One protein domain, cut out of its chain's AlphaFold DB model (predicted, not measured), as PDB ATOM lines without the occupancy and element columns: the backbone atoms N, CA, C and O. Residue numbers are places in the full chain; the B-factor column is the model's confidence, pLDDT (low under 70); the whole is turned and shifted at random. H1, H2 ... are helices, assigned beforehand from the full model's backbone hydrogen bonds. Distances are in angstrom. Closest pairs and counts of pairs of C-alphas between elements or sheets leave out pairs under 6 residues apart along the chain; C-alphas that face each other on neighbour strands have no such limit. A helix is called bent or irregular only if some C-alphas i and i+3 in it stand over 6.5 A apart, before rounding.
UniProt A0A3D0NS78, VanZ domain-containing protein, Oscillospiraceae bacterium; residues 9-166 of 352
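This is residues 9 to 166 of the 352 residues of the protein "VanZ domain-containing protein" of Oscillospiraceae bacterium (UniProt A0A3D0NS78). An up-and-down bundle of five helices makes a long, rod-shaped domain: H3, H4 and H5 run nearly lengthwise at shallow tilts to one another, and the hairpin of H1 and H2 crosses H3 and H4 at steeper angles. Residues 90 to 95 and 124 to 130 stick out at opposite ends. The printed part has 158 residues with five named helices, H1 to H5 in order, and no named strand; the class is all helix. It is compact, with a radius of gyration of the C-alphas of 17.1 A and spans of 61 by 30 by 29 A.

Start at H1, residues 11 to 32, which touches H2, residues 38 to 60, opposite ways at a shallow tilt of 14 degrees; look at the closest C-alphas, Ile 31 and Ser 41, 6.0 A apart. Next find H3, residues 63 to 91, whose residues 65 to 77 alone touch H1, at a steep tilt of 55 degrees, the closest C-alphas being Gly 21 and Ala 69, 4.1 A apart. H4, residues 102 to 124, touches H2 the same way at 36 degrees, only just steep, with the C-alphas of Thr 53 and Pro 115 closest at 5.8 A. H4 and H1 only just touch, with 3 pairs of C-alphas within 8 A, the closest being Pro 28 and Ser 107 at 6.4 A, through residues 24 to 28 of H1 and 104 to 111 of H4 alone. H5, residues 133 to 163, touches H3 the same way at a shallow tilt of 20 degrees; the C-alphas of Glu 64 and Phe 142 are closest, at 4.1 A. H4 and H5 form a hairpin, closest at the C-alphas of Phe 116 and Ser 146, 7.1 A. H5 is apart from H1 and H2. Every O i to N i+4 pair is within hydrogen-bond range in H2, H3 and H5, against 16 of 18 in H1 and 18 of 19 in H4.

Find C-alpha 11 at (-46.453, -10.014, -8.658); from there H1 runs 32.7 A to C-alpha 32. H1 is irregular, with C-alphas 25 and 28 7.2 A apart, and has a kink of 35 degrees near residue 26. H2 covers 32.5 A, H3 42.8 A and H4 31.8 A. H5 runs 43.4 A from C-alpha 133 to C-alpha 163 at (-18.315, -17.301, 17.307).

The two C-alphas farthest apart, Gly 93 and Gln 129, are 61.4 A from each other. The printed part has no cut and no long link. The model's pLDDT is under 70 at residues 92 to 100, 128 to 130 and 165 to 166.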
ATOM      1  N   LEU A   9     -44.653 -17.295  -9.421       82.25
ATOM      2  CA  LEU A   9     -45.543 -16.453  -8.613       82.25
ATOM      3  C   LEU A   9     -45.841 -15.152  -9.368       82.25
ATOM      4  O   LEU A   9     -44.921 -14.493  -9.863       82.25
ATOM      5  N   THR A  10     -47.116 -14.792  -9.458       90.69
ATOM      6  CA  THR A  10     -47.524 -13.472  -9.941       90.69
ATOM      7  C   THR A  10     -47.010 -12.392  -8.988       90.69
ATOM      8  O   THR A  10     -46.740 -12.648  -7.813       90.69
ATOM      9  N   ILE A  11     -46.903 -11.153  -9.476       89.88
ATOM     10  CA  ILE A  11     -46.453 -10.014  -8.658       89.88
ATOM     11  C   ILE A  11     -47.368  -9.830  -7.428       89.88
ATOM     12  O   ILE A  11     -46.876  -9.517  -6.347       89.88
ATOM     13  N   GLY A  12     -48.671 -10.109  -7.563       90.94
ATOM     14  CA  GLY A  12     -49.625 -10.100  -6.451       90.94
ATOM     15  C   GLY A  12     -49.354 -11.194  -5.412       90.94
ATOM     16  O   GLY A  12     -49.222 -10.886  -4.231       90.94
ATOM     17  N   GLU A  13     -49.210 -12.457  -5.827       92.50
ATOM     18  CA  GLU A  13     -48.905 -13.564  -4.900       92.50
ATOM     19  C   GLU A  13     -47.545 -13.369  -4.203       92.50
ATOM     20  O   GLU A  13     -47.410 -13.680  -3.019       92.50
ATOM     21  N   LEU A  14     -46.551 -12.810  -4.908       92.62
ATOM     22  CA  LEU A  14     -45.251 -12.452  -4.339       92.62
ATOM     23  C   LEU A  14     -45.367 -11.313  -3.313       92.62
ATOM     24  O   LEU A  14     -44.784 -11.411  -2.237       92.62
ATOM     25  N   PHE A  15     -46.141 -10.264  -3.602       95.06
ATOM     26  CA  PHE A  15     -46.369  -9.161  -2.666       95.06
ATOM     27  C   PHE A  15     -47.077  -9.633  -1.387       95.06
ATOM     28  O   PHE A  15     -46.631  -9.320  -0.284       95.06
ATOM     29  N   VAL A  16     -48.129 -10.454  -1.514       95.69
ATOM     30  CA  VAL A  16     -48.817 -11.050  -0.353       95.69
ATOM     31  C   VAL A  16     -47.874 -11.981   0.420       95.69
ATOM     32  O   VAL A  16     -47.862 -11.950   1.646       95.69
ATOM     33  N   SER A  17     -47.029 -12.755  -0.267       95.75
ATOM     34  CA  SER A  17     -45.995 -13.584   0.367       95.75
ATOM     35  C   SER A  17     -44.978 -12.766   1.171       95.75
ATOM     36  O   SER A  17     -44.689 -13.113   2.317       95.75
ATOM     37  N   MET A  18     -44.498 -11.642   0.633       96.25
ATOM     38  CA  MET A  18     -43.613 -10.734   1.368       96.25
ATOM     39  C   MET A  18     -44.314 -10.110   2.584       96.25
ATOM     40  O   MET A  18     -43.713 -10.028   3.656       96.25
ATOM     41  N   ALA A  19     -45.591  -9.737   2.456       96.62
ATOM     42  CA  ALA A  19     -46.391  -9.228   3.569       96.62
ATOM     43  C   ALA A  19     -46.590 -10.285   4.675       96.62
ATOM     44  O   ALA A  19     -46.429  -9.971   5.851       96.62
ATOM     45  N   VAL A  20     -46.854 -11.549   4.322       96.81
ATOM     46  CA  VAL A  20     -46.916 -12.660   5.291       96.81
ATOM     47  C   VAL A  20     -45.554 -12.904   5.948       96.81
ATOM     48  O   VAL A  20     -45.497 -13.123   7.155       96.81
ATOM     49  N   GLY A  21     -44.449 -12.795   5.205       96.00
ATOM     50  CA  GLY A  21     -43.096 -12.864   5.768       96.00
ATOM     51  C   GLY A  21     -42.805 -11.760   6.793       96.00
ATOM     52  O   GLY A  21     -42.204 -12.034   7.830       96.00
ATOM     53  N   LEU A  22     -43.283 -10.536   6.546       96.56
ATOM     54  CA  LEU A  22     -43.209  -9.425   7.502       96.56
ATOM     55  C   LEU A  22     -44.106  -9.653   8.732       96.56
ATOM     56  O   LEU A  22     -43.674  -9.383   9.849       96.56
ATOM     57  N   ILE A  23     -45.319 -10.188   8.556       96.44
ATOM     58  CA  ILE A  23     -46.207 -10.544   9.677       96.44
ATOM     59  C   ILE A  23     -45.541 -11.597  10.573       96.44
ATOM     60  O   ILE A  23     -45.513 -11.423  11.788       96.44
ATOM     61  N   LEU A  24     -44.946 -12.645   9.991       95.88
ATOM     62  CA  LEU A  24     -44.210 -13.666  10.748       95.88
ATOM     63  C   LEU A  24     -43.016 -13.074  11.519       95.88
ATOM     64  O   LEU A  24     -42.776 -13.490  12.645       95.88
ATOM     65  N   TYR A  25     -42.309 -12.086  10.958       95.00
ATOM     66  CA  TYR A  25     -41.214 -11.388  11.647       95.00
ATOM     67  C   TYR A  25     -41.684 -10.561  12.863       95.00
ATOM     68  O   TYR A  25     -41.009 -10.524  13.893       95.00
ATOM     69  N   LEU A  26     -42.835  -9.888  12.762       94.69
ATOM     70  CA  LEU A  26     -43.366  -9.033  13.836       94.69
ATOM     71  C   LEU A  26     -44.037  -9.838  14.964       94.69
ATOM     72  O   LEU A  26     -43.910  -9.473  16.135       94.69
ATOM     73  N   LEU A  27     -44.674 -10.960  14.614       94.62
ATOM     74  CA  LEU A  27     -45.530 -11.783  15.475       94.62
ATOM     75  C   LEU A  27     -44.977 -12.081  16.891       94.62
ATOM     76  O   LEU A  27     -45.742 -11.924  17.848       94.62
ATOM     77  N   PRO A  28     -43.692 -12.448  17.103       93.12
ATOM     78  CA  PRO A  28     -43.181 -12.704  18.451       93.12
ATOM     79  C   PRO A  28     -43.121 -11.455  19.327       93.12
ATOM     80  O   PRO A  28     -43.319 -11.553  20.537       93.12
ATOM     81  N   ASN A  29     -42.842 -10.288  18.744       90.88
ATOM     82  CA  ASN A  29     -42.759  -9.038  19.496       90.88
ATOM     83  C   ASN A  29     -44.161  -8.592  19.931       90.88
ATOM     84  O   ASN A  29     -44.360  -8.255  21.097       90.88
ATOM     85  N   ASP A  30     -45.146  -8.692  19.035       91.81
ATOM     86  CA  ASP A  30     -46.540  -8.354  19.333       91.81
ATOM     87  C   ASP A  30     -47.134  -9.259  20.426       91.81
ATOM     88  O   ASP A  30     -47.828  -8.770  21.317       91.81
ATOM     89  N   ILE A  31     -46.828 -10.562  20.415       92.00
ATOM     90  CA  ILE A  31     -47.271 -11.512  21.453       92.00
ATOM     91  C   ILE A  31     -46.559 -11.266  22.795       92.00
ATOM     92  O   ILE A  31     -47.203 -11.257  23.848       92.00
ATOM     93  N   ARG A  32     -45.246 -11.000  22.778       89.00
ATOM     94  CA  ARG A  32     -44.465 -10.708  23.995       89.00
ATOM     95  C   ARG A  32     -44.899  -9.411  24.680       89.00
ATOM     96  O   ARG A  32     -44.843  -9.316  25.899       89.00
ATOM     97  N   ASN A  33     -45.387  -8.434  23.918       88.75
ATOM     98  CA  ASN A  33     -45.965  -7.207  24.471       88.75
ATOM     99  C   ASN A  33     -47.316  -7.436  25.185       88.75
ATOM    100  O   ASN A  33     -47.773  -6.555  25.911       88.75
ATOM    101  N   GLN A  34     -47.954  -8.597  24.993       88.81
ATOM    102  CA  GLN A  34     -49.238  -8.965  25.607       88.81
ATOM    103  C   GLN A  34     -49.098  -9.946  26.783       88.81
ATOM    104  O   GLN A  34     -50.028 -10.073  27.578       88.81
ATOM    105  N   THR A  35     -47.973 -10.662  26.896       86.50
ATOM    106  CA  THR A  35     -47.802 -11.769  27.853       86.50
ATOM    107  C   THR A  35     -46.405 -11.783  28.480       86.50
ATOM    108  O   THR A  35     -45.394 -11.717  27.788       86.50
ATOM    109  N   THR A  36     -46.344 -11.888  29.810       80.56
ATOM    110  CA  THR A  36     -45.086 -11.958  30.579       80.56
ATOM    111  C   THR A  36     -44.548 -13.381  30.749       80.56
ATOM    112  O   THR A  36     -43.376 -13.553  31.082       80.56
ATOM    113  N   GLU A  37     -45.376 -14.406  30.536       88.50
ATOM    114  CA  GLU A  37     -44.998 -15.815  30.671       88.50
ATOM    115  C   GLU A  37     -44.431 -16.379  29.360       88.50
ATOM    116  O   GLU A  37     -45.158 -16.547  28.382       88.50
ATOM    117  N   ILE A  38     -43.143 -16.740  29.369       85.19
ATOM    118  CA  ILE A  38     -42.395 -17.227  28.191       85.19
ATOM    119  C   ILE A  38     -43.061 -18.466  27.560       85.19
ATOM    120  O   ILE A  38     -43.212 -18.550  26.344       85.19
ATOM    121  N   TRP A  39     -43.509 -19.426  28.374       86.50
ATOM    122  CA  TRP A  39     -44.177 -20.636  27.875       86.50
ATOM    123  C   TRP A  39     -45.515 -20.342  27.186       86.50
ATOM    124  O   TRP A  39     -45.873 -21.018  26.217       86.50
ATOM    125  N   LEU A  40     -46.244 -19.324  27.655       90.06
ATOM    126  CA  LEU A  40     -47.507 -18.901  27.058       90.06
ATOM    127  C   LEU A  40     -47.263 -18.159  25.738       90.06
ATOM    128  O   LEU A  40     -47.933 -18.456  24.748       90.06
ATOM    129  N   SER A  41     -46.276 -17.256  25.695       91.19
ATOM    130  CA  SER A  41     -45.944 -16.500  24.485       91.19
ATOM    131  C   SER A  41     -45.443 -17.405  23.355       91.19
ATOM    132  O   SER A  41     -45.942 -17.298  22.236       91.19
ATOM    133  N   GLU A  42     -44.557 -18.371  23.625       91.25
ATOM    134  CA  GLU A  42     -44.104 -19.330  22.598       91.25
ATOM    135  C   GLU A  42     -45.239 -20.238  22.097       91.25
ATOM    136  O   GLU A  42     -45.354 -20.506  20.898       91.25
ATOM    137  N   SER A  43     -46.141 -20.660  22.992       92.25
ATOM    138  CA  SER A  43     -47.329 -21.442  22.618       92.25
ATOM    139  C   SER A  43     -48.278 -20.646  21.710       92.25
ATOM    140  O   SER A  43     -48.850 -21.198  20.765       92.25
ATOM    141  N   MET A  44     -48.419 -19.337  21.950       93.69
ATOM    142  CA  MET A  44     -49.172 -18.434  21.076       93.69
ATOM    143  C   MET A  44     -48.471 -18.214  19.727       93.69
ATOM    144  O   MET A  44     -49.148 -18.246  18.700       93.69
ATOM    145  N   VAL A  45     -47.139 -18.056  19.697       95.62
ATOM    146  CA  VAL A  45     -46.358 -17.940  18.446       95.62
ATOM    147  C   VAL A  45     -46.516 -19.202  17.593       95.62
ATOM    148  O   VAL A  45     -46.796 -19.095  16.398       95.62
ATOM    149  N   PHE A  46     -46.432 -20.393  18.198       95.94
ATOM    150  CA  PHE A  46     -46.676 -21.675  17.527       95.94
ATOM    151  C   PHE A  46     -48.076 -21.738  16.897       95.94
ATOM    152  O   PHE A  46     -48.214 -22.018  15.702       95.94
ATOM    153  N   LEU A  47     -49.119 -21.446  17.682       96.38
ATOM    154  CA  LEU A  47     -50.508 -21.520  17.227       96.38
ATOM    155  C   LEU A  47     -50.801 -20.498  16.118       96.38
ATOM    156  O   LEU A  47     -51.427 -20.836  15.111       96.38
ATOM    157  N   ALA A  48     -50.314 -19.267  16.264       95.94
ATOM    158  CA  ALA A  48     -50.481 -18.225  15.261       95.94
ATOM    159  C   ALA A  48     -49.724 -18.553  13.961       95.94
ATOM    160  O   ALA A  48     -50.311 -18.444  12.885       95.94
ATOM    161  N   ALA A  49     -48.479 -19.040  14.030       96.31
ATOM    162  CA  ALA A  49     -47.720 -19.470  12.851       96.31
ATOM    163  C   ALA A  49     -48.415 -20.620  12.094       96.31
ATOM    164  O   ALA A  49     -48.470 -20.611  10.858       96.31
ATOM    165  N   PHE A  50     -49.005 -21.577  12.820       96.44
ATOM    166  CA  PHE A  50     -49.804 -22.666  12.249       96.44
ATOM    167  C   PHE A  50     -51.051 -22.136  11.521       96.44
ATOM    168  O   PHE A  50     -51.266 -22.454  10.348       96.44
ATOM    169  N   ILE A  51     -51.842 -21.277  12.178       96.69
ATOM    170  CA  ILE A  51     -53.066 -20.689  11.607       96.69
ATOM    171  C   ILE A  51     -52.743 -19.829  10.377       96.69
ATOM    172  O   ILE A  51     -53.371 -20.005   9.334       96.69
ATOM    173  N   ILE A  52     -51.738 -18.948  10.464       96.25
ATOM    174  CA  ILE A  52     -51.293 -18.095   9.351       96.25
ATOM    175  C   ILE A  52     -50.888 -18.957   8.151       96.25
ATOM    176  O   ILE A  52     -51.325 -18.685   7.034       96.25
ATOM    177  N   THR A  53     -50.124 -20.033   8.369       95.69
ATOM    178  CA  THR A  53     -49.709 -20.944   7.289       95.69
ATOM    179  C   THR A  53     -50.906 -21.636   6.636       95.69
ATOM    180  O   THR A  53     -51.006 -21.659   5.408       95.69
ATOM    181  N   GLY A  54     -51.838 -22.166   7.436       94.25
ATOM    182  CA  GLY A  54     -53.044 -22.831   6.937       94.25
ATOM    183  C   GLY A  54     -53.944 -21.900   6.118       94.25
ATOM    184  O   GLY A  54     -54.344 -22.247   5.007       94.25
ATOM    185  N   VAL A  55     -54.206 -20.689   6.623       95.50
ATOM    186  CA  VAL A  55     -55.008 -19.665   5.930       95.50
ATOM    187  C   VAL A  55     -54.317 -19.191   4.648       95.50
ATOM    188  O   VAL A  55     -54.953 -19.100   3.599       95.50
ATOM    189  N   PHE A  56     -53.007 -18.944   4.691       94.88
ATOM    190  CA  PHE A  56     -52.248 -18.476   3.530       94.88
ATOM    191  C   PHE A  56     -52.211 -19.519   2.398       94.88
ATOM    192  O   PHE A  56     -52.427 -19.177   1.233       94.88
ATOM    193  N   LEU A  57     -52.048 -20.805   2.736       92.81
ATOM    194  CA  LEU A  57     -52.165 -21.913   1.781       92.81
ATOM    195  C   LEU A  57     -53.589 -22.086   1.242       92.81
ATOM    196  O   LEU A  57     -53.746 -22.378   0.060       92.81
ATOM    197  N   PHE A  58     -54.622 -21.887   2.064       92.38
ATOM    198  CA  PHE A  58     -56.016 -21.957   1.614       92.38
ATOM    199  C   PHE A  58     -56.352 -20.868   0.579       92.38
ATOM    200  O   PHE A  58     -57.055 -21.142  -0.396       92.38
ATOM    201  N   ILE A  59     -55.815 -19.657   0.768       91.75
ATOM    202  CA  ILE A  59     -56.021 -18.512  -0.130       91.75
ATOM    203  C   ILE A  59     -55.213 -18.671  -1.427       91.75
ATOM    204  O   ILE A  59     -55.796 -18.653  -2.509       91.75
ATOM    205  N   ILE A  60     -53.886 -18.840  -1.338       89.44
ATOM    206  CA  ILE A  60     -52.997 -18.817  -2.518       89.44
ATOM    207  C   ILE A  60     -52.923 -20.175  -3.232       89.44
ATOM    208  O   ILE A  60     -52.668 -20.228  -4.431       89.44
ATOM    209  N   LYS A  61     -53.132 -21.289  -2.519       89.69
ATOM    210  CA  LYS A  61     -53.120 -22.672  -3.050       89.69
ATOM    211  C   LYS A  61     -51.814 -23.112  -3.734       89.69
ATOM    212  O   LYS A  61     -51.763 -24.188  -4.324       89.69
ATOM    213  N   ARG A  62     -50.735 -22.330  -3.601       89.62
ATOM    214  CA  ARG A  62     -49.376 -22.654  -4.062       89.62
ATOM    215  C   ARG A  62     -48.421 -22.780  -2.878       89.62
ATOM    216  O   ARG A  62     -48.315 -21.858  -2.070       89.62
ATOM    217  N   TYR A  63     -47.646 -23.862  -2.820       91.69
ATOM    218  CA  TYR A  63     -46.626 -24.043  -1.780       91.69
ATOM    219  C   TYR A  63     -45.492 -23.015  -1.901       91.69
ATOM    220  O   TYR A  63     -45.008 -22.505  -0.891       91.69
ATOM    221  N   GLU A  64     -45.084 -22.666  -3.130       92.12
ATOM    222  CA  GLU A  64     -43.975 -21.730  -3.394       92.12
ATOM    223  C   GLU A  64     -44.138 -20.359  -2.698       92.12
ATOM    224  O   GLU A  64     -43.141 -19.752  -2.307       92.12
ATOM    225  N   ALA A  65     -45.378 -19.917  -2.444       93.56
ATOM    226  CA  ALA A  65     -45.681 -18.681  -1.719       93.56
ATOM    227  C   ALA A  65     -45.283 -18.732  -0.227       93.56
ATOM    228  O   ALA A  65     -44.788 -17.738   0.306       93.56
ATOM    229  N   VAL A  66     -45.432 -19.886   0.440       95.62
ATOM    230  CA  VAL A  66     -44.989 -20.084   1.838       95.62
ATOM    231  C   VAL A  66     -43.465 -20.053   1.923       95.62
ATOM    232  O   VAL A  66     -42.908 -19.433   2.822       95.62
ATOM    233  N   GLY A  67     -42.779 -20.649   0.943       93.88
ATOM    234  CA  GLY A  67     -41.315 -20.656   0.894       93.88
ATOM    235  C   GLY A  67     -40.736 -19.254   0.691       93.88
ATOM    236  O   GLY A  67     -39.747 -18.895   1.327       93.88
ATOM    237  N   ALA A  68     -41.382 -18.432  -0.139       95.06
ATOM    238  CA  ALA A  68     -41.028 -17.023  -0.302       95.06
ATOM    239  C   ALA A  68     -41.343 -16.174   0.953       95.06
ATOM    240  O   ALA A  68     -40.578 -15.261   1.270       95.06
ATOM    241  N   ALA A  69     -42.384 -16.517   1.724       96.62
ATOM    242  CA  ALA A  69     -42.704 -15.839   2.984       96.62
ATOM    243  C   ALA A  69     -41.671 -16.173   4.075       96.62
ATOM    244  O   ALA A  69     -41.150 -15.270   4.726       96.62
ATOM    245  N   LEU A  70     -41.293 -17.453   4.203       96.62
ATOM    246  CA  LEU A  70     -40.206 -17.905   5.081       96.62
ATOM    247  C   LEU A  70     -38.866 -17.249   4.721       96.62
ATOM    248  O   LEU A  70     -38.150 -16.794   5.611       96.62
ATOM    249  N   LEU A  71     -38.537 -17.153   3.429       96.19
ATOM    250  CA  LEU A  71     -37.322 -16.473   2.970       96.19
ATOM    251  C   LEU A  71     -37.357 -14.968   3.262       96.19
ATOM    252  O   LEU A  71     -36.340 -14.408   3.659       96.19
ATOM    253  N   THR A  72     -38.519 -14.325   3.129       96.38
ATOM    254  CA  THR A  72     -38.689 -12.910   3.485       96.38
ATOM    255  C   THR A  72     -38.501 -12.692   4.990       96.38
ATOM    256  O   THR A  72     -37.729 -11.818   5.372       96.38
ATOM    257  N   ASN A  73     -39.108 -13.528   5.843       95.62
ATOM    258  CA  ASN A  73     -38.897 -13.491   7.295       95.62
ATOM    259  C   ASN A  73     -37.406 -13.664   7.659       95.62
ATOM    260  O   ASN A  73     -36.844 -12.858   8.398       95.62
ATOM    261  N   ALA A  74     -36.731 -14.662   7.075       94.62
ATOM    262  CA  ALA A  74     -35.306 -14.910   7.306       94.62
ATOM    263  C   ALA A  74     -34.409 -13.731   6.880       94.62
ATOM    264  O   ALA A  74     -33.474 -13.382   7.599       94.62
ATOM    265  N   LEU A  75     -34.702 -13.094   5.741       95.00
ATOM    266  CA  LEU A  75     -33.957 -11.929   5.253       95.00
ATOM    267  C   LEU A  75     -34.205 -10.673   6.097       95.00
ATOM    268  O   LEU A  75     -33.253  -9.949   6.382       95.00
ATOM    269  N   ILE A  76     -35.446 -10.422   6.535       94.56
ATOM    270  CA  ILE A  76     -35.758  -9.307   7.443       94.56
ATOM    271  C   ILE A  76     -35.066  -9.526   8.792       94.56
ATOM    272  O   ILE A  76     -34.425  -8.605   9.294       94.56
ATOM    273  N   THR A  77     -35.116 -10.748   9.329       91.19
ATOM    274  CA  THR A  77     -34.452 -11.125  10.587       91.19
ATOM    275  C   THR A  77     -32.938 -10.923  10.505       91.19
ATOM    276  O   THR A  77     -32.367 -10.243  11.351       91.19
ATOM    277  N   ALA A  78     -32.280 -11.434   9.458       89.44
ATOM    278  CA  ALA A  78     -30.843 -11.239   9.259       89.44
ATOM    279  C   ALA A  78     -30.467  -9.763   8.996       89.44
ATOM    280  O   ALA A  78     -29.384  -9.317   9.379       89.44
ATOM    281  N   GLY A  79     -31.361  -8.990   8.369       89.12
ATOM    282  CA  GLY A  79     -31.175  -7.561   8.109       89.12
ATOM    283  C   GLY A  79     -31.284  -6.694   9.364       89.12
ATOM    284  O   GLY A  79     -30.398  -5.875   9.618       89.12
ATOM    285  N   SER A  80     -32.328  -6.882  10.178       86.25
ATOM    286  CA  SER A  80     -32.489  -6.161  11.448       86.25
ATOM    287  C   SER A  80     -31.416  -6.563  12.457       86.25
ATOM    288  O   SER A  80     -30.857  -5.697  13.133       86.25
ATOM    289  N   PHE A  81     -31.040  -7.846  12.465       79.56
ATOM    290  CA  PHE A  81     -29.864  -8.345  13.160       79.56
ATOM    291  C   PHE A  81     -28.595  -7.559  12.756       79.56
ATOM    292  O   PHE A  81     -27.918  -6.976  13.606       79.56
ATOM    293  N   GLY A  82     -28.273  -7.511  11.456       80.56
ATOM    294  CA  GLY A  82     -27.041  -6.884  10.958       80.56
ATOM    295  C   GLY A  82     -26.981  -5.379  11.233       80.56
ATOM    296  O   GLY A  82     -25.925  -4.846  11.578       80.56
ATOM    297  N   PHE A  83     -28.129  -4.703  11.165       83.25
ATOM    298  CA  PHE A  83     -28.271  -3.302  11.559       83.25
ATOM    299  C   PHE A  83     -27.998  -3.085  13.059       83.25
ATOM    300  O   PHE A  83     -27.349  -2.105  13.425       83.25
ATOM    301  N   GLY A  84     -28.408  -4.026  13.919       77.38
ATOM    302  CA  GLY A  84     -28.091  -4.022  15.351       77.38
ATOM    303  C   GLY A  84     -26.585  -3.981  15.636       77.38
ATOM    304  O   GLY A  84     -26.137  -3.132  16.406       77.38
ATOM    305  N   ILE A  85     -25.793  -4.820  14.952       74.56
ATOM    306  CA  ILE A  85     -24.320  -4.793  15.060       74.56
ATOM    307  C   ILE A  85     -23.747  -3.448  14.618       74.56
ATOM    308  O   ILE A  85     -22.924  -2.870  15.327       74.56
ATOM    309  N   ILE A  86     -24.166  -2.943  13.453       77.44
ATOM    310  CA  ILE A  86     -23.628  -1.691  12.901       77.44
ATOM    311  C   ILE A  86     -23.866  -0.535  13.880       77.44
ATOM    312  O   ILE A  86     -22.945   0.235  14.153       77.44
ATOM    313  N   ASN A  87     -25.055  -0.458  14.480       75.19
ATOM    314  CA  ASN A  87     -25.363   0.553  15.489       75.19
ATOM    315  C   ASN A  87     -24.506   0.392  16.756       75.19
ATOM    316  O   ASN A  87     -23.944   1.384  17.214       75.19
ATOM    317  N   GLY A  88     -24.338  -0.827  17.284       71.94
ATOM    318  CA  GLY A  88     -23.492  -1.083  18.462       71.94
ATOM    319  C   GLY A  88     -22.011  -0.734  18.250       71.94
ATOM    320  O   GLY A  88     -21.367  -0.169  19.133       71.94
ATOM    321  N   ILE A  89     -21.473  -0.985  17.049       72.38
ATOM    322  CA  ILE A  89     -20.115  -0.565  16.662       72.38
ATOM    323  C   ILE A  89     -20.001   0.967  16.610       72.38
ATOM    324  O   ILE A  89     -18.991   1.530  17.043       72.38
ATOM    325  N   LEU A  90     -21.013   1.649  16.065       77.69
ATOM    326  CA  LEU A  90     -20.999   3.100  15.869       77.69
ATOM    327  C   LEU A  90     -21.178   3.889  17.173       77.69
ATOM    328  O   LEU A  90     -20.547   4.935  17.326       77.69
ATOM    329  N   THR A  91     -22.003   3.415  18.111       77.00
ATOM    330  CA  THR A  91     -22.286   4.138  19.366       77.00
ATOM    331  C   THR A  91     -21.176   4.018  20.407       77.00
ATOM    332  O   THR A  91     -21.057   4.910  21.244       77.00
ATOM    333  N   LYS A  92     -20.351   2.956  20.362       66.25
ATOM    334  CA  LYS A  92     -19.221   2.702  21.288       66.25
ATOM    335  C   LYS A  92     -19.584   2.748  22.787       66.25
ATOM    336  O   LYS A  92     -18.707   2.949  23.626       66.25
ATOM    337  N   GLY A  93     -20.864   2.574  23.108       51.75
ATOM    338  CA  GLY A  93     -21.409   2.562  24.463       51.75
ATOM    339  C   GLY A  93     -21.722   1.148  24.946       51.75
ATOM    340  O   GLY A  93     -21.823   0.218  24.152       51.75
ATOM    341  N   GLU A  94     -21.850   1.014  26.263       45.03
ATOM    342  CA  GLU A  94     -22.114  -0.214  27.023       45.03
ATOM    343  C   GLU A  94     -23.089  -1.197  26.340       45.03
ATOM    344  O   GLU A  94     -24.200  -0.831  25.965       45.03
ATOM    345  N   GLY A  95     -22.681  -2.469  26.220       50.66
ATOM    346  CA  GLY A  95     -23.485  -3.520  25.579       50.66
ATOM    347  C   GLY A  95     -23.181  -3.727  24.090       50.66
ATOM    348  O   GLY A  95     -24.069  -3.618  23.251       50.66
ATOM    349  N   PHE A  96     -21.935  -4.091  23.756       51.62
ATOM    350  CA  PHE A  96     -21.501  -4.420  22.383       51.62
ATOM    351  C   PHE A  96     -22.310  -5.559  21.722       51.62
ATOM    352  O   PHE A  96     -22.361  -5.659  20.497       51.62
ATOM    353  N   TRP A  97     -22.968  -6.395  22.527       55.47
ATOM    354  CA  TRP A  97     -23.802  -7.503  22.077       55.47
ATOM    355  C   TRP A  97     -25.282  -7.205  22.319       55.47
ATOM    356  O   TRP A  97     -25.645  -6.901  23.459       55.47
ATOM    357  N   PRO A  98     -26.165  -7.372  21.317       53.03
ATOM    358  CA  PRO A  98     -27.589  -7.473  21.585       53.03
ATOM    359  C   PRO A  98     -27.818  -8.722  22.441       53.03
ATOM    360  O   PRO A  98     -27.486  -9.836  22.031       53.03
ATOM    361  N   SER A  99     -28.362  -8.546  23.642       54.22
ATOM    362  CA  SER A  99     -28.696  -9.643  24.546       54.22
ATOM    363  C   SER A  99     -29.935 -10.380  24.036       54.22
ATOM    364  O   SER A  99     -31.064 -10.099  24.442       54.22
ATOM    365  N   PHE A 100     -29.721 -11.332  23.121       62.00
ATOM    366  CA  PHE A 100     -30.770 -12.226  22.636       62.00
ATOM    367  C   PHE A 100     -31.357 -13.010  23.801       62.00
ATOM    368  O   PHE A 100     -30.781 -13.982  24.281       62.00
ATOM    369  N   SER A 101     -32.533 -12.581  24.249       72.69
ATOM    370  CA  SER A 101     -33.354 -13.383  25.146       72.69
ATOM    371  C   SER A 101     -33.690 -14.702  24.459       72.69
ATOM    372  O   SER A 101     -34.063 -14.678  23.286       72.69
ATOM    373  N   GLU A 102     -33.643 -15.806  25.200       76.75
ATOM    374  CA  GLU A 102     -33.954 -17.168  24.732       76.75
ATOM    375  C   GLU A 102     -35.226 -17.217  23.868       76.75
ATOM    376  O   GLU A 102     -35.209 -17.784  22.778       76.75
ATOM    377  N   TYR A 103     -36.269 -16.489  24.290       84.69
ATOM    378  CA  TYR A 103     -37.520 -16.280  23.553       84.69
ATOM    379  C   TYR A 103     -37.333 -15.896  22.072       84.69
ATOM    380  O   TYR A 103     -38.002 -16.409  21.189       84.69
ATOM    381  N   GLN A 104     -36.400 -14.997  21.751       84.06
ATOM    382  CA  GLN A 104     -36.183 -14.585  20.359       84.06
ATOM    383  C   GLN A 104     -35.611 -15.727  19.512       84.06
ATOM    384  O   GLN A 104     -36.003 -15.873  18.359       84.06
ATOM    385  N   LEU A 105     -34.726 -16.553  20.076       83.06
ATOM    386  CA  LEU A 105     -34.138 -17.699  19.377       83.06
ATOM    387  C   LEU A 105     -35.160 -18.836  19.211       83.06
ATOM    388  O   LEU A 105     -35.257 -19.425  18.133       83.06
ATOM    389  N   ILE A 106     -35.956 -19.105  20.250       86.94
ATOM    390  CA  ILE A 106     -37.001 -20.137  20.245       86.94
ATOM    391  C   ILE A 106     -38.144 -19.734  19.299       86.94
ATOM    392  O   ILE A 106     -38.475 -20.504  18.397       86.94
ATOM    393  N   SER A 107     -38.668 -18.508  19.391       90.38
ATOM    394  CA  SER A 107     -39.655 -17.988  18.436       90.38
ATOM    395  C   SER A 107     -39.148 -17.999  16.988       90.38
ATOM    396  O   SER A 107     -39.892 -18.407  16.098       90.38
ATOM    397  N   MET A 108     -37.890 -17.617  16.710       88.19
ATOM    398  CA  MET A 108     -37.317 -17.721  15.351       88.19
ATOM    399  C   MET A 108     -37.314 -19.166  14.835       88.19
ATOM    400  O   MET A 108     -37.636 -19.400  13.667       88.19
ATOM    401  N   LEU A 109     -36.992 -20.136  15.696       89.50
ATOM    402  CA  LEU A 109     -37.051 -21.555  15.357       89.50
ATOM    403  C   LEU A 109     -38.496 -21.999  15.080       89.50
ATOM    404  O   LEU A 109     -38.750 -22.604  14.040       89.50
ATOM    405  N   ILE A 110     -39.455 -21.652  15.944       93.00
ATOM    406  CA  ILE A 110     -40.882 -21.986  15.785       93.00
ATOM    407  C   ILE A 110     -41.448 -21.409  14.478       93.00
ATOM    408  O   ILE A 110     -42.081 -22.138  13.710       93.00
ATOM    409  N   LEU A 111     -41.171 -20.135  14.181       93.44
ATOM    410  CA  LEU A 111     -41.619 -19.446  12.964       93.44
ATOM    411  C   LEU A 111     -41.112 -20.083  11.665       93.44
ATOM    412  O   LEU A 111     -41.741 -19.902  10.622       93.44
ATOM    413  N   TRP A 112     -39.989 -20.806  11.700       93.12
ATOM    414  CA  TRP A 112     -39.500 -21.568  10.552       93.12
ATOM    415  C   TRP A 112     -39.995 -23.022  10.561       93.12
ATOM    416  O   TRP A 112     -40.503 -23.508   9.548       93.12
ATOM    417  N   VAL A 113     -39.892 -23.711  11.703       93.00
ATOM    418  CA  VAL A 113     -40.239 -25.134  11.850       93.00
ATOM    419  C   VAL A 113     -41.724 -25.380  11.593       93.00
ATOM    420  O   VAL A 113     -42.059 -26.323  10.877       93.00
ATOM    421  N   VAL A 114     -42.624 -24.549  12.132       96.00
ATOM    422  CA  VAL A 114     -44.073 -24.786  12.032       96.00
ATOM    423  C   VAL A 114     -44.569 -24.709  10.582       96.00
ATOM    424  O   VAL A 114     -45.160 -25.694  10.127       96.00
ATOM    425  N   PRO A 115     -44.294 -23.644   9.795       95.19
ATOM    426  CA  PRO A 115     -44.721 -23.610   8.397       95.19
ATOM    427  C   PRO A 115     -44.012 -24.662   7.534       95.19
ATOM    428  O   PRO A 115     -44.622 -25.213   6.613       95.19
ATOM    429  N   PHE A 116     -42.746 -24.981   7.841       94.56
ATOM    430  CA  PHE A 116     -41.989 -26.004   7.122       94.56
ATOM    431  C   PHE A 116     -42.595 -27.401   7.299       94.56
ATOM    432  O   PHE A 116     -42.954 -28.048   6.312       94.56
ATOM    433  N   LEU A 117     -42.771 -27.847   8.548       94.25
ATOM    434  CA  LEU A 117     -43.365 -29.147   8.852       94.25
ATOM    435  C   LEU A 117     -44.812 -29.239   8.367       94.25
ATOM    436  O   LEU A 117     -45.192 -30.279   7.837       94.25
ATOM    437  N   PHE A 118     -45.604 -28.166   8.465       94.38
ATOM    438  CA  PHE A 118     -46.984 -28.154   7.973       94.38
ATOM    439  C   PHE A 118     -47.067 -28.477   6.471       94.38
ATOM    440  O   PHE A 118     -47.811 -29.371   6.065       94.38
ATOM    441  N   VAL A 119     -46.254 -27.814   5.640       92.88
ATOM    442  CA  VAL A 119     -46.221 -28.076   4.190       92.88
ATOM    443  C   VAL A 119     -45.632 -29.453   3.873       92.88
ATOM    444  O   VAL A 119     -46.162 -30.153   3.009       92.88
ATOM    445  N   VAL A 120     -44.577 -29.880   4.577       91.50
ATOM    446  CA  VAL A 120     -43.984 -31.216   4.391       91.50
ATOM    447  C   VAL A 120     -44.988 -32.321   4.743       91.50
ATOM    448  O   VAL A 120     -45.138 -33.253   3.959       91.50
ATOM    449  N   LEU A 121     -45.736 -32.211   5.843       91.25
ATOM    450  CA  LEU A 121     -46.744 -33.202   6.249       91.25
ATOM    451  C   LEU A 121     -47.951 -33.238   5.297       91.25
ATOM    452  O   LEU A 121     -48.406 -34.325   4.924       91.25
ATOM    453  N   LEU A 122     -48.430 -32.076   4.832       89.31
ATOM    454  CA  LEU A 122     -49.469 -31.999   3.794       89.31
ATOM    455  C   LEU A 122     -49.029 -32.661   2.483       89.31
ATOM    456  O   LEU A 122     -49.832 -33.315   1.820       89.31
ATOM    457  N   ARG A 123     -47.758 -32.500   2.099       87.06
ATOM    458  CA  ARG A 123     -47.207 -33.105   0.882       87.06
ATOM    459  C   ARG A 123     -46.952 -34.605   1.051       87.06
ATOM    460  O   ARG A 123     -47.249 -35.368   0.137       87.06
ATOM    461  N   LEU A 124     -46.453 -35.036   2.210       85.94
ATOM    462  CA  LEU A 124     -46.177 -36.440   2.531       85.94
ATOM    463  C   LEU A 124     -47.451 -37.298   2.465       85.94
ATOM    464  O   LEU A 124     -47.415 -38.414   1.947       85.94
ATOM    465  N   THR A 125     -48.571 -36.743   2.939       83.94
ATOM    466  CA  THR A 125     -49.897 -37.388   2.979       83.94
ATOM    467  C   THR A 125     -50.717 -37.247   1.687       83.94
ATOM    468  O   THR A 125     -51.786 -37.848   1.578       83.94
ATOM    469  N   ALA A 126     -50.243 -36.496   0.684       81.12
ATOM    470  CA  ALA A 126     -50.928 -36.364  -0.602       81.12
ATOM    471  C   ALA A 126     -50.788 -37.637  -1.458       81.12
ATOM    472  O   ALA A 126     -49.686 -38.167  -1.615       81.12
ATOM    473  N   LYS A 127     -51.903 -38.089  -2.047       70.38
ATOM    474  CA  LYS A 127     -51.976 -39.220  -2.985       70.38
ATOM    475  C   LYS A 127     -52.700 -38.853  -4.281       70.38
ATOM    476  O   LYS A 127     -53.553 -37.960  -4.295       70.38
ATOM    477  N   ASP A 128     -52.359 -39.595  -5.328       61.88
ATOM    478  CA  ASP A 128     -53.079 -39.794  -6.588       61.88
ATOM    479  C   ASP A 128     -53.664 -38.500  -7.186       61.88
ATOM    480  O   ASP A 128     -52.918 -37.680  -7.719       61.88
ATOM    481  N   GLN A 129     -54.973 -38.250  -7.054       56.03
ATOM    482  CA  GLN A 129     -55.645 -37.065  -7.622       56.03
ATOM    483  C   GLN A 129     -55.060 -35.706  -7.194       56.03
ATOM    484  O   GLN A 129     -55.304 -34.706  -7.868       56.03
ATOM    485  N   LYS A 130     -54.323 -35.629  -6.078       60.31
ATOM    486  CA  LYS A 130     -53.696 -34.379  -5.609       60.31
ATOM    487  C   LYS A 130     -52.241 -34.210  -6.050       60.31
ATOM    488  O   LYS A 130     -51.656 -33.171  -5.754       60.31
ATOM    489  N   ASP A 131     -51.654 -35.189  -6.737       71.25
ATOM    490  CA  ASP A 131     -50.219 -35.233  -7.033       71.25
ATOM    491  C   ASP A 131     -49.877 -34.835  -8.481       71.25
ATOM    492  O   ASP A 131     -49.190 -35.540  -9.219       71.25
ATOM    493  N   THR A 132     -50.382 -33.681  -8.925       75.62
ATOM    494  CA  THR A 132     -50.096 -33.191 -10.283       75.62
ATOM    495  C   THR A 132     -48.663 -32.667 -10.403       75.62
ATOM    496  O   THR A 132     -48.105 -32.106  -9.453       75.62
ATOM    497  N   ASN A 133     -48.078 -32.768 -11.602       77.19
ATOM    498  CA  ASN A 133     -46.714 -32.308 -11.895       77.19
ATOM    499  C   ASN A 133     -46.453 -30.838 -11.477       77.19
ATOM    500  O   ASN A 133     -45.354 -30.523 -11.013       77.19
ATOM    501  N   ASP A 134     -47.453 -29.949 -11.536       79.69
ATOM    502  CA  ASP A 134     -47.315 -28.569 -11.046       79.69
ATOM    503  C   ASP A 134     -47.345 -28.445  -9.513       79.69
ATOM    504  O   ASP A 134     -46.623 -27.609  -8.966       79.69
ATOM    505  N   THR A 135     -48.082 -29.298  -8.786       81.88
ATOM    506  CA  THR A 135     -47.979 -29.335  -7.311       81.88
ATOM    507  C   THR A 135     -46.611 -29.843  -6.860       81.88
ATOM    508  O   THR A 135     -46.020 -29.241  -5.960       81.88
ATOM    509  N   ARG A 136     -46.054 -30.867  -7.536       82.19
ATOM    510  CA  ARG A 136     -44.675 -31.348  -7.322       82.19
ATOM    511  C   ARG A 136     -43.680 -30.207  -7.546       82.19
ATOM    512  O   ARG A 136     -42.906 -29.878  -6.653       82.19
ATOM    513  N   ARG A 137     -43.775 -29.506  -8.683       83.31
ATOM    514  CA  ARG A 137     -42.926 -28.348  -9.022       83.31
ATOM    515  C   ARG A 137     -43.054 -27.186  -8.024       83.31
ATOM    516  O   ARG A 137     -42.038 -26.599  -7.646       83.31
ATOM    517  N   SER A 138     -44.266 -26.863  -7.567       87.38
ATOM    518  CA  SER A 138     -44.506 -25.836  -6.539       87.38
ATOM    519  C   SER A 138     -43.904 -26.238  -5.185       87.38
ATOM    520  O   SER A 138     -43.306 -25.401  -4.506       87.38
ATOM    521  N   PHE A 139     -43.977 -27.524  -4.822       89.69
ATOM    522  CA  PHE A 139     -43.345 -28.066  -3.619       89.69
ATOM    523  C   PHE A 139     -41.808 -28.055  -3.701       89.69
ATOM    524  O   PHE A 139     -41.164 -27.599  -2.762       89.69
ATOM    525  N   CYS A 140     -41.197 -28.445  -4.826       88.50
ATOM    526  CA  CYS A 140     -39.741 -28.340  -5.012       88.50
ATOM    527  C   CYS A 140     -39.258 -26.880  -4.888       88.50
ATOM    528  O   CYS A 140     -38.258 -26.603  -4.223       88.50
ATOM    529  N   ARG A 141     -40.001 -25.913  -5.452       89.12
ATOM    530  CA  ARG A 141     -39.717 -24.477  -5.269       89.12
ATOM    531  C   ARG A 141     -39.822 -24.058  -3.804       89.12
ATOM    532  O   ARG A 141     -38.863 -23.491  -3.282       89.12
ATOM    533  N   PHE A 142     -40.934 -24.381  -3.138       93.56
ATOM    534  CA  PHE A 142     -41.130 -24.172  -1.700       93.56
ATOM    535  C   PHE A 142     -39.954 -24.701  -0.875       93.56
ATOM    536  O   PHE A 142     -39.399 -23.968  -0.058       93.56
ATOM    537  N   LEU A 143     -39.551 -25.947  -1.123       91.88
ATOM    538  CA  LEU A 143     -38.484 -26.640  -0.415       91.88
ATOM    539  C   LEU A 143     -37.150 -25.910  -0.624       91.88
ATOM    540  O   LEU A 143     -36.473 -25.572   0.344       91.88
ATOM    541  N   SER A 144     -36.827 -25.544  -1.869       91.19
ATOM    542  CA  SER A 144     -35.607 -24.792  -2.190       91.19
ATOM    543  C   SER A 144     -35.543 -23.406  -1.528       91.19
ATOM    544  O   SER A 144     -34.470 -22.981  -1.105       91.19
ATOM    545  N   LEU A 145     -36.676 -22.705  -1.400       92.56
ATOM    546  CA  LEU A 145     -36.757 -21.387  -0.761       92.56
ATOM    547  C   LEU A 145     -36.683 -21.502   0.767       92.56
ATOM    548  O   LEU A 145     -35.906 -20.790   1.401       92.56
ATOM    549  N   SER A 146     -37.425 -22.446   1.348       94.00
ATOM    550  CA  SER A 146     -37.497 -22.662   2.798       94.00
ATOM    551  C   SER A 146     -36.173 -23.155   3.376       94.00
ATOM    552  O   SER A 146     -35.787 -22.729   4.462       94.00
ATOM    553  N   LEU A 147     -35.437 -23.996   2.643       93.12
ATOM    554  CA  LEU A 147     -34.102 -24.453   3.038       93.12
ATOM    555  C   LEU A 147     -33.044 -23.348   2.905       93.12
ATOM    556  O   LEU A 147     -32.154 -23.259   3.746       93.12
ATOM    557  N   ARG A 148     -33.159 -22.446   1.918       92.81
ATOM    558  CA  ARG A 148     -32.319 -21.230   1.851       92.81
ATOM    559  C   ARG A 148     -32.612 -20.279   3.015       92.81
ATOM    560  O   ARG A 148     -31.675 -19.766   3.615       92.81
ATOM    561  N   ALA A 149     -33.885 -20.103   3.374       93.50
ATOM    562  CA  ALA A 149     -34.298 -19.340   4.551       93.50
ATOM    563  C   ALA A 149     -33.711 -19.934   5.845       93.50
ATOM    564  O   ALA A 149     -33.106 -19.217   6.641       93.50
ATOM    565  N   MET A 150     -33.807 -21.260   6.001       93.12
ATOM    566  CA  MET A 150     -33.218 -21.996   7.121       93.12
ATOM    567  C   MET A 150     -31.702 -21.818   7.185       93.12
ATOM    568  O   MET A 150     -31.171 -21.564   8.254       93.12
ATOM    569  N   MET A 151     -31.002 -21.916   6.049       92.50
ATOM    570  CA  MET A 151     -29.547 -21.733   5.973       92.50
ATOM    571  C   MET A 151     -29.109 -20.333   6.420       92.50
ATOM    572  O   MET A 151     -28.100 -20.215   7.109       92.50
ATOM    573  N   ILE A 152     -29.867 -19.288   6.070       91.06
ATOM    574  CA  ILE A 152     -29.605 -17.908   6.511       91.06
ATOM    575  C   ILE A 152     -29.765 -17.795   8.033       91.06
ATOM    576  O   ILE A 152     -28.839 -17.348   8.708       91.06
ATOM    577  N   LEU A 153     -30.898 -18.252   8.580       89.31
ATOM    578  CA  LEU A 153     -31.162 -18.234  10.027       89.31
ATOM    579  C   LEU A 153     -30.168 -19.103  10.812       89.31
ATOM    580  O   LEU A 153     -29.714 -18.708  11.880       89.31
ATOM    581  N   TYR A 154     -29.786 -20.259  10.272       89.75
ATOM    582  CA  TYR A 154     -28.815 -21.167  10.874       89.75
ATOM    583  C   TYR A 154     -27.412 -20.548  10.937       89.75
ATOM    584  O   TYR A 154     -26.809 -20.521  12.006       89.75
ATOM    585  N   ILE A 155     -26.906 -19.998   9.823       88.56
ATOM    586  CA  ILE A 155     -25.597 -19.322   9.803       88.56
ATOM    587  C   ILE A 155     -25.601 -18.130  10.766       88.56
ATOM    588  O   ILE A 155     -24.634 -17.948  11.502       88.56
ATOM    589  N   MET A 156     -26.699 -17.367  10.816       85.19
ATOM    590  CA  MET A 156     -26.899 -16.300  11.797       85.19
ATOM    591  C   MET A 156     -26.755 -16.849  13.230       85.19
ATOM    592  O   MET A 156     -25.847 -16.442  13.950       85.19
ATOM    593  N   VAL A 157     -27.567 -17.834  13.631       83.38
ATOM    594  CA  VAL A 157     -27.526 -18.420  14.987       83.38
ATOM    595  C   VAL A 157     -26.142 -18.975  15.347       83.38
ATOM    596  O   VAL A 157     -25.656 -18.696  16.438       83.38
ATOM    597  N   VAL A 158     -25.459 -19.689  14.447       85.38
ATOM    598  CA  VAL A 158     -24.102 -20.207  14.715       85.38
ATOM    599  C   VAL A 158     -23.105 -19.073  14.959       85.38
ATOM    600  O   VAL A 158     -22.346 -19.117  15.927       85.38
ATOM    601  N   VAL A 159     -23.119 -18.028  14.128       80.81
ATOM    602  CA  VAL A 159     -22.202 -16.890  14.281       80.81
ATOM    603  C   VAL A 159     -22.427 -16.174  15.623       80.81
ATOM    604  O   VAL A 159     -21.450 -15.848  16.297       80.81
ATOM    605  N   PHE A 160     -23.675 -16.002  16.075       74.81
ATOM    606  CA  PHE A 160     -23.961 -15.267  17.321       74.81
ATOM    607  C   PHE A 160     -23.944 -16.106  18.595       74.81
ATOM    608  O   PHE A 160     -23.641 -15.553  19.646       74.81
ATOM    609  N   VAL A 161     -24.197 -17.417  18.523       75.19
ATOM    610  CA  VAL A 161     -24.205 -18.310  19.698       75.19
ATOM    611  C   VAL A 161     -22.874 -19.055  19.881       75.19
ATOM    612  O   VAL A 161     -22.616 -19.546  20.974       75.19
ATOM    613  N   GLN A 162     -21.999 -19.140  18.867       76.00
ATOM    614  CA  GLN A 162     -20.697 -19.833  18.976       76.00
ATOM    615  C   GLN A 162     -19.480 -18.921  18.760       76.00
ATOM    616  O   GLN A 162     -18.517 -18.983  19.525       76.00
ATOM    617  N   ILE A 163     -19.506 -18.064  17.733       73.81
ATOM    618  CA  ILE A 163     -18.315 -17.301  17.307       73.81
ATOM    619  C   ILE A 163     -18.182 -15.958  18.043       73.81
ATOM    620  O   ILE A 163     -17.072 -15.456  18.196       73.81
ATOM    621  N   LEU A 164     -19.288 -15.371  18.506       70.50
ATOM    622  CA  LEU A 164     -19.315 -14.004  19.043       70.50
ATOM    623  C   LEU A 164     -19.754 -13.782  20.511       70.50
ATOM    624  O   LEU A 164     -19.511 -12.670  20.967       70.50
ATOM    625  N   PRO A 165     -20.309 -14.723  21.314       61.00
ATOM    626  CA  PRO A 165     -20.780 -14.377  22.671       61.00
ATOM    627  C   PRO A 165     -19.693 -13.857  23.631       61.00
ATOM    628  O   PRO A 165     -20.001 -13.210  24.631       61.00
ATOM    629  N   TYR A 166     -18.422 -14.146  23.341       52.84
ATOM    630  CA  TYR A 166     -17.283 -13.842  24.199       52.84
ATOM    631  C   TYR A 166     -16.169 -13.142  23.410       52.84
ATOM    632  O   TYR A 166     -15.280 -13.788  22.875       52.84
TER     633      TYR A 166